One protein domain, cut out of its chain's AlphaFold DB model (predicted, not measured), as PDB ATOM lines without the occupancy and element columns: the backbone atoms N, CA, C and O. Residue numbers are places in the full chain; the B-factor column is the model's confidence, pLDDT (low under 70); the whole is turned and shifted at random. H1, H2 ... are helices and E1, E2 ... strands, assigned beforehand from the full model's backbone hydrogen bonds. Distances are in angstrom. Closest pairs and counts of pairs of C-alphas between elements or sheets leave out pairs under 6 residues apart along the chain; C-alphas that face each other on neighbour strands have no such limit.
ATOM      1  N   ILE A  12      69.581  -9.536   0.386       90.62
ATOM      2  CA  ILE A  12      68.926  -9.403   1.690       90.62
ATOM      3  C   ILE A  12      69.191 -10.653   2.532       90.62
ATOM      4  O   ILE A  12      68.846 -11.765   2.135       90.62
ATOM      5  N   ILE A  13      69.767 -10.456   3.715       91.00
ATOM      6  CA  ILE A  13      69.934 -11.484   4.744       91.00
ATOM      7  C   ILE A  13      68.869 -11.233   5.807       91.00
ATOM      8  O   ILE A  13      68.917 -10.219   6.497       91.00
ATOM      9  N   GLU A  14      67.902 -12.139   5.936       91.06
ATOM     10  CA  GLU A  14      66.829 -12.022   6.928       91.06
ATOM     11  C   GLU A  14      67.151 -12.862   8.169       91.06
ATOM     12  O   GLU A  14      67.444 -14.059   8.068       91.06
ATOM     13  N   ILE A  15      67.070 -12.238   9.347       89.56
ATOM     14  CA  ILE A  15      67.267 -12.892  10.644       89.56
ATOM     15  C   ILE A  15      66.062 -12.609  11.524       89.56
ATOM     16  O   ILE A  15      65.703 -11.457  11.750       89.56
ATOM     17  N   ARG A  16      65.448 -13.670  12.047       88.38
ATOM     18  CA  ARG A  16      64.394 -13.566  13.058       88.38
ATOM     19  C   ARG A  16      65.025 -13.641  14.433       88.38
ATOM     20  O   ARG A  16      65.672 -14.636  14.751       88.38
ATOM     21  N   VAL A  17      64.814 -12.606  15.235       86.38
ATOM     22  CA  VAL A  17      65.306 -12.543  16.612       86.38
ATOM     23  C   VAL A  17      64.155 -12.231  17.554       86.38
ATOM     24  O   VAL A  17      63.264 -11.451  17.236       86.38
ATOM     25  N   HIS A  18      64.162 -12.852  18.733       85.38
ATOM     26  CA  HIS A  18      63.111 -12.641  19.732       85.38
ATOM     27  C   HIS A  18      63.211 -11.274  20.423       85.38
ATOM     28  O   HIS A  18      62.211 -10.791  20.940       85.38
ATOM     29  N   ALA A  19      64.396 -10.662  20.421       85.69
ATOM     30  CA  ALA A  19      64.670  -9.305  20.882       85.69
ATOM     31  C   ALA A  19      65.938  -8.787  20.187       85.69
ATOM     32  O   ALA A  19      66.778  -9.588  19.772       85.69
ATOM     33  N   LEU A  20      66.109  -7.465  20.099       84.56
ATOM     34  CA  LEU A  20      67.324  -6.857  19.537       84.56
ATOM     35  C   LEU A  20      68.590  -7.247  20.317       84.56
ATOM     36  O   LEU A  20      69.643  -7.446  19.720       84.56
ATOM     37  N   ASP A  21      68.470  -7.453  21.631       86.06
ATOM     38  CA  ASP A  21      69.582  -7.871  22.493       86.06
ATOM     39  C   ASP A  21      70.122  -9.270  22.144       86.06
ATOM     40  O   ASP A  21      71.286  -9.556  22.406       86.06
ATOM     41  N   ALA A  22      69.308 -10.132  21.517       85.38
ATOM     42  CA  ALA A  22      69.695 -11.500  21.157       85.38
ATOM     43  C   ALA A  22      70.719 -11.566  20.011       85.38
ATOM     44  O   ALA A  22      71.304 -12.618  19.760       85.38
ATOM     45  N   VAL A  23      70.925 -10.454  19.301       86.69
ATOM     46  CA  VAL A  23      71.985 -10.319  18.294       86.69
ATOM     47  C   VAL A  23      73.365 -10.288  18.959       86.69
ATOM     48  O   VAL A  23      74.346 -10.709  18.349       86.69
ATOM     49  N   TYR A  24      73.433  -9.833  20.210       87.19
ATOM     50  CA  TYR A  24      74.666  -9.694  20.967       87.19
ATOM     51  C   TYR A  24      74.961 -10.902  21.856       87.19
ATOM     52  O   TYR A  24      74.071 -11.639  22.284       87.19
ATOM     53  N   HIS A  25      76.235 -11.056  22.202       87.69
ATOM     54  CA  HIS A  25      76.708 -12.086  23.108       87.69
ATOM     55  C   HIS A  25      76.196 -11.839  24.539       87.69
ATOM     56  O   HIS A  25      76.521 -10.839  25.179       87.69
ATOM     57  N   SER A  26      75.428 -12.785  25.085       82.31
ATOM     58  CA  SER A  26      74.778 -12.641  26.402       82.31
ATOM     59  C   SER A  26      75.753 -12.553  27.584       82.31
ATOM     60  O   SER A  26      75.449 -11.915  28.589       82.31
ATOM     61  N   LEU A  27      76.925 -13.186  27.465       80.38
ATOM     62  CA  LEU A  27      77.966 -13.190  28.506       80.38
ATOM     63  C   LEU A  27      78.956 -12.019  28.414       80.38
ATOM     64  O   LEU A  27      79.867 -11.955  29.235       80.38
ATOM     65  N   ASP A  28      78.819 -11.126  27.431       81.88
ATOM     66  CA  ASP A  28      79.757 -10.016  27.262       81.88
ATOM     67  C   ASP A  28      79.326  -8.798  28.113       81.88
ATOM     68  O   ASP A  28      78.269  -8.197  27.865       81.88
ATOM     69  N   PRO A  29      80.115  -8.410  29.137       81.50
ATOM     70  CA  PRO A  29      79.791  -7.281  30.002       81.50
ATOM     71  C   PRO A  29      80.036  -5.915  29.340       81.50
ATOM     72  O   PRO A  29      79.786  -4.892  29.978       81.50
ATOM     73  N   SER A  30      80.528  -5.873  28.098       82.56
ATOM     74  CA  SER A  30      80.810  -4.629  27.381       82.56
ATOM     75  C   SER A  30      79.552  -3.772  27.196       82.56
ATOM     76  O   SER A  30      78.448  -4.305  27.012       82.56
ATOM     77  N   PRO A  31      79.683  -2.433  27.244       80.44
ATOM     78  CA  PRO A  31      78.565  -1.541  26.978       80.44
ATOM     79  C   PRO A  31      78.141  -1.650  25.507       80.44
ATOM     80  O   PRO A  31      78.981  -1.756  24.614       80.44
ATOM     81  N   LEU A  32      76.839  -1.562  25.230       73.12
ATOM     82  CA  LEU A  32      76.351  -1.311  23.868       73.12
ATOM     83  C   LEU A  32      76.927   0.043  23.400       73.12
ATOM     84  O   LEU A  32      76.916   0.979  24.207       73.12
ATOM     85  N   PRO A  33      77.486   0.188  22.178       72.94
ATOM     86  CA  PRO A  33      77.479  -0.700  21.000       72.94
ATOM     87  C   PRO A  33      78.742  -1.575  20.833       72.94
ATOM     88  O   PRO A  33      78.965  -2.153  19.775       72.94
ATOM     89  N   GLN A  34      79.614  -1.640  21.840       76.62
ATOM     90  CA  GLN A  34      80.910  -2.339  21.774       76.62
ATOM     91  C   GLN A  34      80.802  -3.836  22.075       76.62
ATOM     92  O   GLN A  34      81.814  -4.525  22.100       76.62
ATOM     93  N   ARG A  35      79.588  -4.315  22.347       82.44
ATOM     94  CA  ARG A  35      79.324  -5.709  22.669       82.44
ATOM     95  C   ARG A  35      79.493  -6.585  21.430       82.44
ATOM     96  O   ARG A  35      78.991  -6.245  20.358       82.44
ATOM     97  N   ASP A  36      80.136  -7.729  21.611       85.81
ATOM     98  CA  ASP A  36      80.337  -8.697  20.538       85.81
ATOM     99  C   ASP A  36      79.011  -9.296  20.053       85.81
ATOM    100  O   ASP A  36      78.034  -9.423  20.802       85.81
ATOM    101  N   LEU A  37      78.977  -9.692  18.779       88.62
ATOM    102  CA  LEU A  37      77.865 -10.453  18.218       88.62
ATOM    103  C   LEU A  37      77.806 -11.854  18.834       88.62
ATOM    104  O   LEU A  37      78.833 -12.475  19.108       88.62
ATOM    105  N   ASP A  38      76.594 -12.386  19.000       90.00
ATOM    106  CA  ASP A  38      76.436 -13.793  19.360       90.00
ATOM    107  C   ASP A  38      77.089 -14.676  18.274       90.00
ATOM    108  O   ASP A  38      76.854 -14.439  17.081       90.00
ATOM    109  N   PRO A  39      77.875 -15.710  18.635       88.69
ATOM    110  CA  PRO A  39      78.613 -16.510  17.662       88.69
ATOM    111  C   PRO A  39      77.705 -17.175  16.624       88.69
ATOM    112  O   PRO A  39      78.102 -17.326  15.470       88.69
ATOM    113  N   ARG A  40      76.468 -17.530  16.998       88.81
ATOM    114  CA  ARG A  40      75.498 -18.126  16.069       88.81
ATOM    115  C   ARG A  40      74.988 -17.093  15.078       88.81
ATOM    116  O   ARG A  40      74.847 -17.395  13.896       88.81
ATOM    117  N   THR A  41      74.725 -15.876  15.551       89.00
ATOM    118  CA  THR A  41      74.309 -14.759  14.696       89.00
ATOM    119  C   THR A  41      75.423 -14.387  13.723       89.00
ATOM    120  O   THR A  41      75.171 -14.230  12.528       89.00
ATOM    121  N   HIS A  42      76.665 -14.317  14.206       91.56
ATOM    122  CA  HIS A  42      77.843 -14.077  13.375       91.56
ATOM    123  C   HIS A  42      78.003 -15.153  12.296       91.56
ATOM    124  O   HIS A  42      78.070 -14.812  11.114       91.56
ATOM    125  N   GLU A  43      78.021 -16.435  12.667       90.88
ATOM    126  CA  GLU A  43      78.192 -17.538  11.714       90.88
ATOM    127  C   GLU A  43      77.074 -17.562  10.666       90.88
ATOM    128  O   GLU A  43      77.350 -17.698   9.472       90.88
ATOM    129  N   TYR A  44      75.827 -17.326  11.085       91.12
ATOM    130  CA  TYR A  44      74.689 -17.235  10.175       91.12
ATOM    131  C   TYR A  44      74.865 -16.101   9.157       91.12
ATOM    132  O   TYR A  44      74.760 -16.334   7.952       91.12
ATOM    133  N   ILE A  45      75.182 -14.879   9.609       91.56
ATOM    134  CA  ILE A  45      75.420 -13.735   8.711       91.56
ATOM    135  C   ILE A  45      76.559 -14.050   7.739       91.56
ATOM    136  O   ILE A  45      76.441 -13.785   6.543       91.56
ATOM    137  N   LEU A  46      77.653 -14.629   8.240       91.56
ATOM    138  CA  LEU A  46      78.832 -14.944   7.444       91.56
ATOM    139  C   LEU A  46      78.528 -15.971   6.350       91.56
ATOM    140  O   LEU A  46      78.955 -15.793   5.206       91.56
ATOM    141  N   GLN A  47      77.796 -17.030   6.691       91.44
ATOM    142  CA  GLN A  47      77.409 -18.072   5.750       91.44
ATOM    143  C   GLN A  47      76.575 -17.476   4.610       91.44
ATOM    144  O   GLN A  47      76.955 -17.588   3.445       91.44
ATOM    145  N   TRP A  48      75.513 -16.734   4.937       90.81
ATOM    146  CA  TRP A  48      74.654 -16.115   3.923       90.81
ATOM    147  C   TRP A  48      75.364 -15.046   3.094       90.81
ATOM    148  O   TRP A  48      75.103 -14.920   1.897       90.81
ATOM    149  N   ALA A  49      76.268 -14.278   3.700       90.56
ATOM    150  CA  ALA A  49      77.062 -13.277   2.997       90.56
ATOM    151  C   ALA A  49      78.107 -13.892   2.057       90.56
ATOM    152  O   ALA A  49      78.484 -13.260   1.069       90.56
ATOM    153  N   SER A  50      78.569 -15.110   2.350       89.12
ATOM    154  CA  SER A  50      79.486 -15.860   1.484       89.12
ATOM    155  C   SER A  50      78.782 -16.374   0.226       89.12
ATOM    156  O   SER A  50      79.389 -16.380  -0.843       89.12
ATOM    157  N   ASP A  51      77.493 -16.705   0.337       88.75
ATOM    158  CA  ASP A  51      76.645 -17.111  -0.791       88.75
ATOM    159  C   ASP A  51      76.167 -15.916  -1.643       88.75
ATOM    160  O   ASP A  51      75.667 -16.085  -2.758       88.75
ATOM    161  N   ALA A  52      76.338 -14.685  -1.147       87.44
ATOM    162  CA  ALA A  52      75.914 -13.477  -1.842       87.44
ATOM    163  C   ALA A  52      76.733 -13.237  -3.126       87.44
ATOM    164  O   ALA A  52      77.974 -13.227  -3.071       87.44
ATOM    165  N   PRO A  53      76.089 -12.899  -4.265       86.06
ATOM    166  CA  PRO A  53      76.798 -12.587  -5.502       86.06
ATOM    167  C   PRO A  53      77.872 -11.510  -5.291       86.06
ATOM    168  O   PRO A  53      77.681 -10.585  -4.488       86.06
ATOM    169  N   PRO A  54      79.020 -11.592  -5.985       81.50
ATOM    170  CA  PRO A  54      80.092 -10.621  -5.819       81.50
ATOM    171  C   PRO A  54      79.617  -9.214  -6.204       81.50
ATOM    172  O   PRO A  54      78.897  -9.041  -7.182       81.50
ATOM    173  N   LYS A  55      80.078  -8.198  -5.460       82.12
ATOM    174  CA  LYS A  55      79.814  -6.758  -5.684       82.12
ATOM    175  C   LYS A  55      78.381  -6.269  -5.427       82.12
ATOM    176  O   LYS A  55      78.141  -5.077  -5.575       82.12
ATOM    177  N   VAL A  56      77.461  -7.131  -5.001       88.31
ATOM    178  CA  VAL A  56      76.107  -6.706  -4.607       88.31
ATOM    179  C   VAL A  56      76.133  -6.169  -3.164       88.31
ATOM    180  O   VAL A  56      76.748  -6.812  -2.304       88.31
ATOM    181  N   PRO A  57      75.532  -5.008  -2.857       88.50
ATOM    182  CA  PRO A  57      75.390  -4.543  -1.479       88.50
ATOM    183  C   PRO A  57      74.578  -5.542  -0.645       88.50
ATOM    184  O   PRO A  57      73.685  -6.220  -1.156       88.50
ATOM    185  N   ILE A  58      74.914  -5.655   0.640       91.75
ATOM    186  CA  ILE A  58      74.243  -6.561   1.576       91.75
ATOM    187  C   ILE A  58      73.357  -5.726   2.497       91.75
ATOM    188  O   ILE A  58      73.829  -4.772   3.121       91.75
ATOM    189  N   LEU A  59      72.087  -6.108   2.588       91.69
ATOM    190  CA  LEU A  59      71.132  -5.564   3.543       91.69
ATOM    191  C   LEU A  59      70.806  -6.642   4.572       91.69
ATOM    192  O   LEU A  59      70.375  -7.738   4.221       91.69
ATOM    193  N   LEU A  60      71.021  -6.330   5.844       91.75
ATOM    194  CA  LEU A  60      70.662  -7.185   6.963       91.75
ATOM    195  C   LEU A  60      69.294  -6.757   7.494       91.75
ATOM    196  O   LEU A  60      69.160  -5.669   8.051       91.75
ATOM    197  N   ARG A  61      68.287  -7.613   7.323       91.00
ATOM    198  CA  ARG A  61      66.930  -7.380   7.810       91.00
ATOM    199  C   ARG A  61      66.685  -8.165   9.091       91.00
ATOM    200  O   ARG A  61      66.652  -9.396   9.073       91.00
ATOM    201  N   LEU A  62      66.474  -7.454  10.192       89.62
ATOM    202  CA  LEU A  62      66.101  -8.039  11.475       89.62
ATOM    203  C   LEU A  62      64.579  -8.036  11.615       89.62
ATOM    204  O   LEU A  62      63.947  -6.983  11.584       89.62
ATOM    205  N   LEU A  63      64.000  -9.222  11.770       88.50
ATOM    206  CA  LEU A  63      62.579  -9.438  12.016       88.50
ATOM    207  C   LEU A  63      62.380  -9.641  13.517       88.50
ATOM    208  O   LEU A  63      62.877 -10.621  14.079       88.50
ATOM    209  N   VAL A  64      61.685  -8.700  14.152       87.50
ATOM    210  CA  VAL A  64      61.525  -8.640  15.613       87.50
ATOM    211  C   VAL A  64      60.038  -8.608  15.963       87.50
ATOM    212  O   VAL A  64      59.314  -7.797  15.390       87.50
ATOM    213  N   PRO A  65      59.543  -9.430  16.902       86.31
ATOM    214  CA  PRO A  65      58.162  -9.325  17.367       86.31
ATOM    215  C   PRO A  65      57.878  -7.950  17.992       86.31
ATOM    216  O   PRO A  65      58.672  -7.477  18.804       86.31
ATOM    217  N   VAL A  66      56.728  -7.331  17.694       77.44
ATOM    218  CA  VAL A  66      56.323  -6.025  18.278       77.44
ATOM    219  C   VAL A  66      56.315  -6.048  19.815       77.44
ATOM    220  O   VAL A  66      56.599  -5.043  20.461       77.44
ATOM    221  N   ALA A  67      56.021  -7.205  20.415       73.81
ATOM    222  CA  ALA A  67      55.981  -7.384  21.867       73.81
ATOM    223  C   ALA A  67      57.371  -7.470  22.536       73.81
ATOM    224  O   ALA A  67      57.451  -7.545  23.761       73.81
ATOM    225  N   ALA A  68      58.462  -7.492  21.767       74.62
ATOM    226  CA  ALA A  68      59.804  -7.619  22.315       74.62
ATOM    227  C   ALA A  68      60.247  -6.315  22.993       74.62
ATOM    228  O   ALA A  68      60.323  -5.261  22.366       74.62
ATOM    229  N   HIS A  69      60.567  -6.382  24.284       70.44
ATOM    230  CA  HIS A  69      61.265  -5.304  24.981       70.44
ATOM    231  C   HIS A  69      62.768  -5.548  24.854       70.44
ATOM    232  O   HIS A  69      63.242  -6.625  25.215       70.44
ATOM    233  N   SER A  70      63.506  -4.568  24.333       77.88
ATOM    234  CA  SER A  70      64.966  -4.614  24.243       77.88
ATOM    235  C   SER A  70      65.593  -3.384  24.877       77.88
ATOM    236  O   SER A  70      65.033  -2.290  24.819       77.88
ATOM    237  N   VAL A  71      66.769  -3.574  25.472       77.50
ATOM    238  CA  VAL A  71      67.606  -2.468  25.951       77.50
ATOM    239  C   VAL A  71      68.366  -1.849  24.778       77.50
ATOM    240  O   VAL A  71      68.519  -0.632  24.727       77.50
ATOM    241  N   ALA A  72      68.797  -2.671  23.816       79.75
ATOM    242  CA  ALA A  72      69.413  -2.206  22.582       79.75
ATOM    243  C   ALA A  72      68.422  -1.466  21.675       79.75
ATOM    244  O   ALA A  72      67.284  -1.904  21.461       79.75
ATOM    245  N   THR A  73      68.910  -0.379  21.080       83.88
ATOM    246  CA  THR A  73      68.205   0.424  20.080       83.88
ATOM    247  C   THR A  73      68.638   0.018  18.668       83.88
ATOM    248  O   THR A  73      69.738  -0.492  18.451       83.88
ATOM    249  N   ILE A  74      67.800   0.304  17.666       84.56
ATOM    250  CA  ILE A  74      68.162   0.160  16.244       84.56
ATOM    251  C   ILE A  74      69.451   0.936  15.927       84.56
ATOM    252  O   ILE A  74      70.310   0.419  15.220       84.56
ATOM    253  N   ALA A  75      69.603   2.138  16.497       84.56
ATOM    254  CA  ALA A  75      70.795   2.971  16.359       84.56
ATOM    255  C   ALA A  75      72.070   2.248  16.837       84.56
ATOM    256  O   ALA A  75      73.073   2.225  16.121       84.56
ATOM    257  N   ASP A  76      71.999   1.581  17.994       86.38
ATOM    258  CA  ASP A  76      73.131   0.839  18.557       86.38
ATOM    259  C   ASP A  76      73.559  -0.292  17.618       86.38
ATOM    260  O   ASP A  76      74.743  -0.463  17.356       86.38
ATOM    261  N   LEU A  77      72.600  -1.030  17.049       85.56
ATOM    262  CA  LEU A  77      72.864  -2.104  16.085       85.56
ATOM    263  C   LEU A  77      73.416  -1.588  14.753       85.56
ATOM    264  O   LEU A  77      74.327  -2.197  14.191       85.56
ATOM    265  N   THR A  78      72.886  -0.473  14.242       86.31
ATOM    266  CA  THR A  78      73.387   0.141  13.003       86.31
ATOM    267  C   THR A  78      74.839   0.599  13.125       86.31
ATOM    268  O   THR A  78      75.537   0.629  12.117       86.31
ATOM    269  N   GLU A  79      75.309   0.916  14.334       86.19
ATOM    270  CA  GLU A  79      76.711   1.253  14.589       86.19
ATOM    271  C   GLU A  79      77.554   0.011  14.924       86.19
ATOM    272  O   GLU A  79      78.637  -0.175  14.365       86.19
ATOM    273  N   ALA A  80      77.052  -0.865  15.799       87.56
ATOM    274  CA  ALA A  80      77.786  -2.016  16.320       87.56
ATOM    275  C   ALA A  80      78.129  -3.044  15.241       87.56
ATOM    276  O   ALA A  80      79.269  -3.500  15.167       87.56
ATOM    277  N   ILE A  81      77.165  -3.411  14.387       89.56
ATOM    278  CA  ILE A  81      77.354  -4.512  13.433       89.56
ATOM    279  C   ILE A  81      78.434  -4.181  12.389       89.56
ATOM    280  O   ILE A  81      79.382  -4.962  12.252       89.56
ATOM    281  N   PRO A  82      78.364  -3.043  11.663       90.38
ATOM    282  CA  PRO A  82      79.408  -2.676  10.708       90.38
ATOM    283  C   PRO A  82      80.776  -2.535  11.380       90.38
ATOM    284  O   PRO A  82      81.789  -2.978  10.830       90.38
ATOM    285  N   ARG A  83      80.804  -1.974  12.598       90.25
ATOM    286  CA  ARG A  83      82.024  -1.812  13.387       90.25
ATOM    287  C   ARG A  83      82.656  -3.156  13.743       90.25
ATOM    288  O   ARG A  83      83.835  -3.334  13.442       90.25
ATOM    289  N   PHE A  84      81.896  -4.103  14.289       90.50
ATOM    290  CA  PHE A  84      82.372  -5.449  14.623       90.50
ATOM    291  C   PHE A  84      83.027  -6.123  13.409       90.50
ATOM    292  O   PHE A  84      84.179  -6.553  13.465       90.50
ATOM    293  N   PHE A  85      82.344  -6.121  12.258       91.06
ATOM    294  CA  PHE A  85      82.903  -6.699  11.034       91.06
ATOM    295  C   PHE A  85      84.125  -5.933  10.512       91.06
ATOM    296  O   PHE A  85      85.024  -6.549   9.937       91.06
ATOM    297  N   SER A  86      84.195  -4.613  10.716       91.38
ATOM    298  CA  SER A  86      85.374  -3.812  10.363       91.38
ATOM    299  C   SER A  86      86.594  -4.150  11.230       91.38
ATOM    300  O   SER A  86      87.708  -4.263  10.709       91.38
ATOM    301  N   GLU A  87      86.389  -4.365  12.533       91.00
ATOM    302  CA  GLU A  87      87.440  -4.720  13.487       91.00
ATOM    303  C   GLU A  87      87.961  -6.137  13.197       91.00
ATOM    304  O   GLU A  87      89.171  -6.335  13.037       91.00
ATOM    305  N   GLU A  88      87.060  -7.094  12.976       90.25
ATOM    306  CA  GLU A  88      87.401  -8.450  12.540       90.25
ATOM    307  C   GLU A  88      88.157  -8.459  11.201       90.25
ATOM    308  O   GLU A  88      89.209  -9.098  11.073       90.25
ATOM    309  N   ALA A  89      87.696  -7.691  10.203       91.62
ATOM    310  CA  ALA A  89      88.385  -7.553   8.918       91.62
ATOM    311  C   ALA A  89      89.813  -7.010   9.089       91.62
ATOM    312  O   ALA A  89      90.748  -7.479   8.428       91.62
ATOM    313  N   LEU A  90      90.006  -6.039   9.988       92.19
ATOM    314  CA  LEU A  90      91.316  -5.476  10.298       92.19
ATOM    315  C   LEU A  90      92.237  -6.523  10.937       92.19
ATOM    316  O   LEU A  90      93.406  -6.627  10.547       92.19
ATOM    317  N   LEU A 176      77.555  -3.063   5.417       91.00
ATOM    318  CA  LEU A 176      76.174  -3.522   5.291       91.00
ATOM    319  C   LEU A 176      75.185  -2.456   5.769       91.00
ATOM    320  O   LEU A 176      75.478  -1.669   6.666       91.00
ATOM    321  N   THR A 177      73.996  -2.452   5.172       89.44
ATOM    322  CA  THR A 177      72.871  -1.624   5.635       89.44
ATOM    323  C   THR A 177      71.972  -2.465   6.530       89.44
ATOM    324  O   THR A 177      71.714  -3.624   6.210       89.44
ATOM    325  N   LEU A 178      71.488  -1.901   7.634       90.25
ATOM    326  CA  LEU A 178      70.608  -2.598   8.568       90.25
ATOM    327  C   LEU A 178      69.182  -2.054   8.470       90.25
ATOM    328  O   LEU A 178      68.966  -0.845   8.503       90.25
ATOM    329  N   GLU A 179      68.216  -2.959   8.364       89.56
ATOM    330  CA  GLU A 179      66.785  -2.668   8.359       89.56
ATOM    331  C   GLU A 179      66.118  -3.490   9.467       89.56
ATOM    332  O   GLU A 179      66.356  -4.691   9.580       89.56
ATOM    333  N   VAL A 180      65.277  -2.869  10.293       87.19
ATOM    334  CA  VAL A 180      64.498  -3.582  11.315       87.19
ATOM    335  C   VAL A 180      63.030  -3.530  10.932       87.19
ATOM    336  O   VAL A 180      62.478  -2.454  10.717       87.19
ATOM    337  N   VAL A 181      62.406  -4.700  10.851       88.06
ATOM    338  CA  VAL A 181      60.989  -4.861  10.535       88.06
ATOM    339  C   VAL A 181      60.316  -5.529  11.726       88.06
ATOM    340  O   VAL A 181      60.684  -6.635  12.126       88.06
ATOM    341  N   TYR A 182      59.327  -4.847  12.295       84.88
ATOM    342  CA  TYR A 182      58.547  -5.391  13.395       84.88
ATOM    343  C   TYR A 182      57.426  -6.284  12.853       84.88
ATOM    344  O   TYR A 182      56.587  -5.824  12.079       84.88
ATOM    345  N   GLU A 183      57.419  -7.558  13.244       81.38
ATOM    346  CA  GLU A 183      56.342  -8.494  12.914       81.38
ATOM    347  C   GLU A 183      55.253  -8.432  13.995       81.38
ATOM    348  O   GLU A 183      55.540  -8.543  15.193       81.38
TER     349      GLU A 183
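Overview. This is residues 12 to 90 and 176 to 183 of the 184 residues of an uncharacterized protein of Planctomycetes bacterium (UniProt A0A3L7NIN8). A small parallel sheet of three strands has two helices over one face, H2 over the edge strand E1 and H3 over the edge strand E3, while its other face has no named helix. The short helix H1 only grazes the sheet, and a long unnamed stretch, residues 24 to 38, leads from it to H2. The printed part has 87 residues with three named helices and three named strands, in the order E1 H1 H2 E2 H3 E3; the sheet order is E1 E2 E3 and the class is mixed. It is compact, with a radius of gyration of the C-alphas of 12.6 A and spans of 36 by 31 by 21 A.

Along the chain. E1, residues 12 to 16, begins at C-alpha 12 (68.926, -9.403, 1.690). H1 is residues 20 to 23. H2, residues 39 to 51, is 18.6 A long. E2, residues 58 to 65, is 22.7 A. H3, residues 74 to 90, is 24.6 A. E3, residues 177 to 183, is 19.3 A and ends at C-alpha 183 (56.342, -8.494, 12.914).

Arrangement. E1 and E2 are parallel at 23 degrees, with N 13 and O 59 within hydrogen-bond range at 2.8 A. E2 and E3 are parallel at 24 degrees, with N 62 and O 179 at 2.8 A. E1, H1 H2, E2 form a strand-helix-strand unit, two parallel neighbour strands with helices between, its crossover right-handed. H2 runs along the strands, 24 degrees to E1 on the local plane, at a height over the sheet of 9.8 A; the C-alphas of Ile 13 and Trp 48 are closest, 6.7 A. H3, on the same face, runs slantwise, 41 degrees to E3 on the local plane, at a height of 10.2 A; the C-alphas of Thr 78 and Leu 178 are closest, 5.9 A. H2 and H3 are apart. Every O i to N i+4 pair is within range in H2, 12 of 13 in H3, and H1 is too short for one.

Size, cuts and confidence. The C-alphas farthest apart, of Ala 67 and Leu 90, are 37.2 A apart. Residues 91 to 175 are not printed; C-alphas 90 and 176 are 16.1 A apart across the cut. The link from H1 to H2 is long. No printed residue is under 70 in pLDDT.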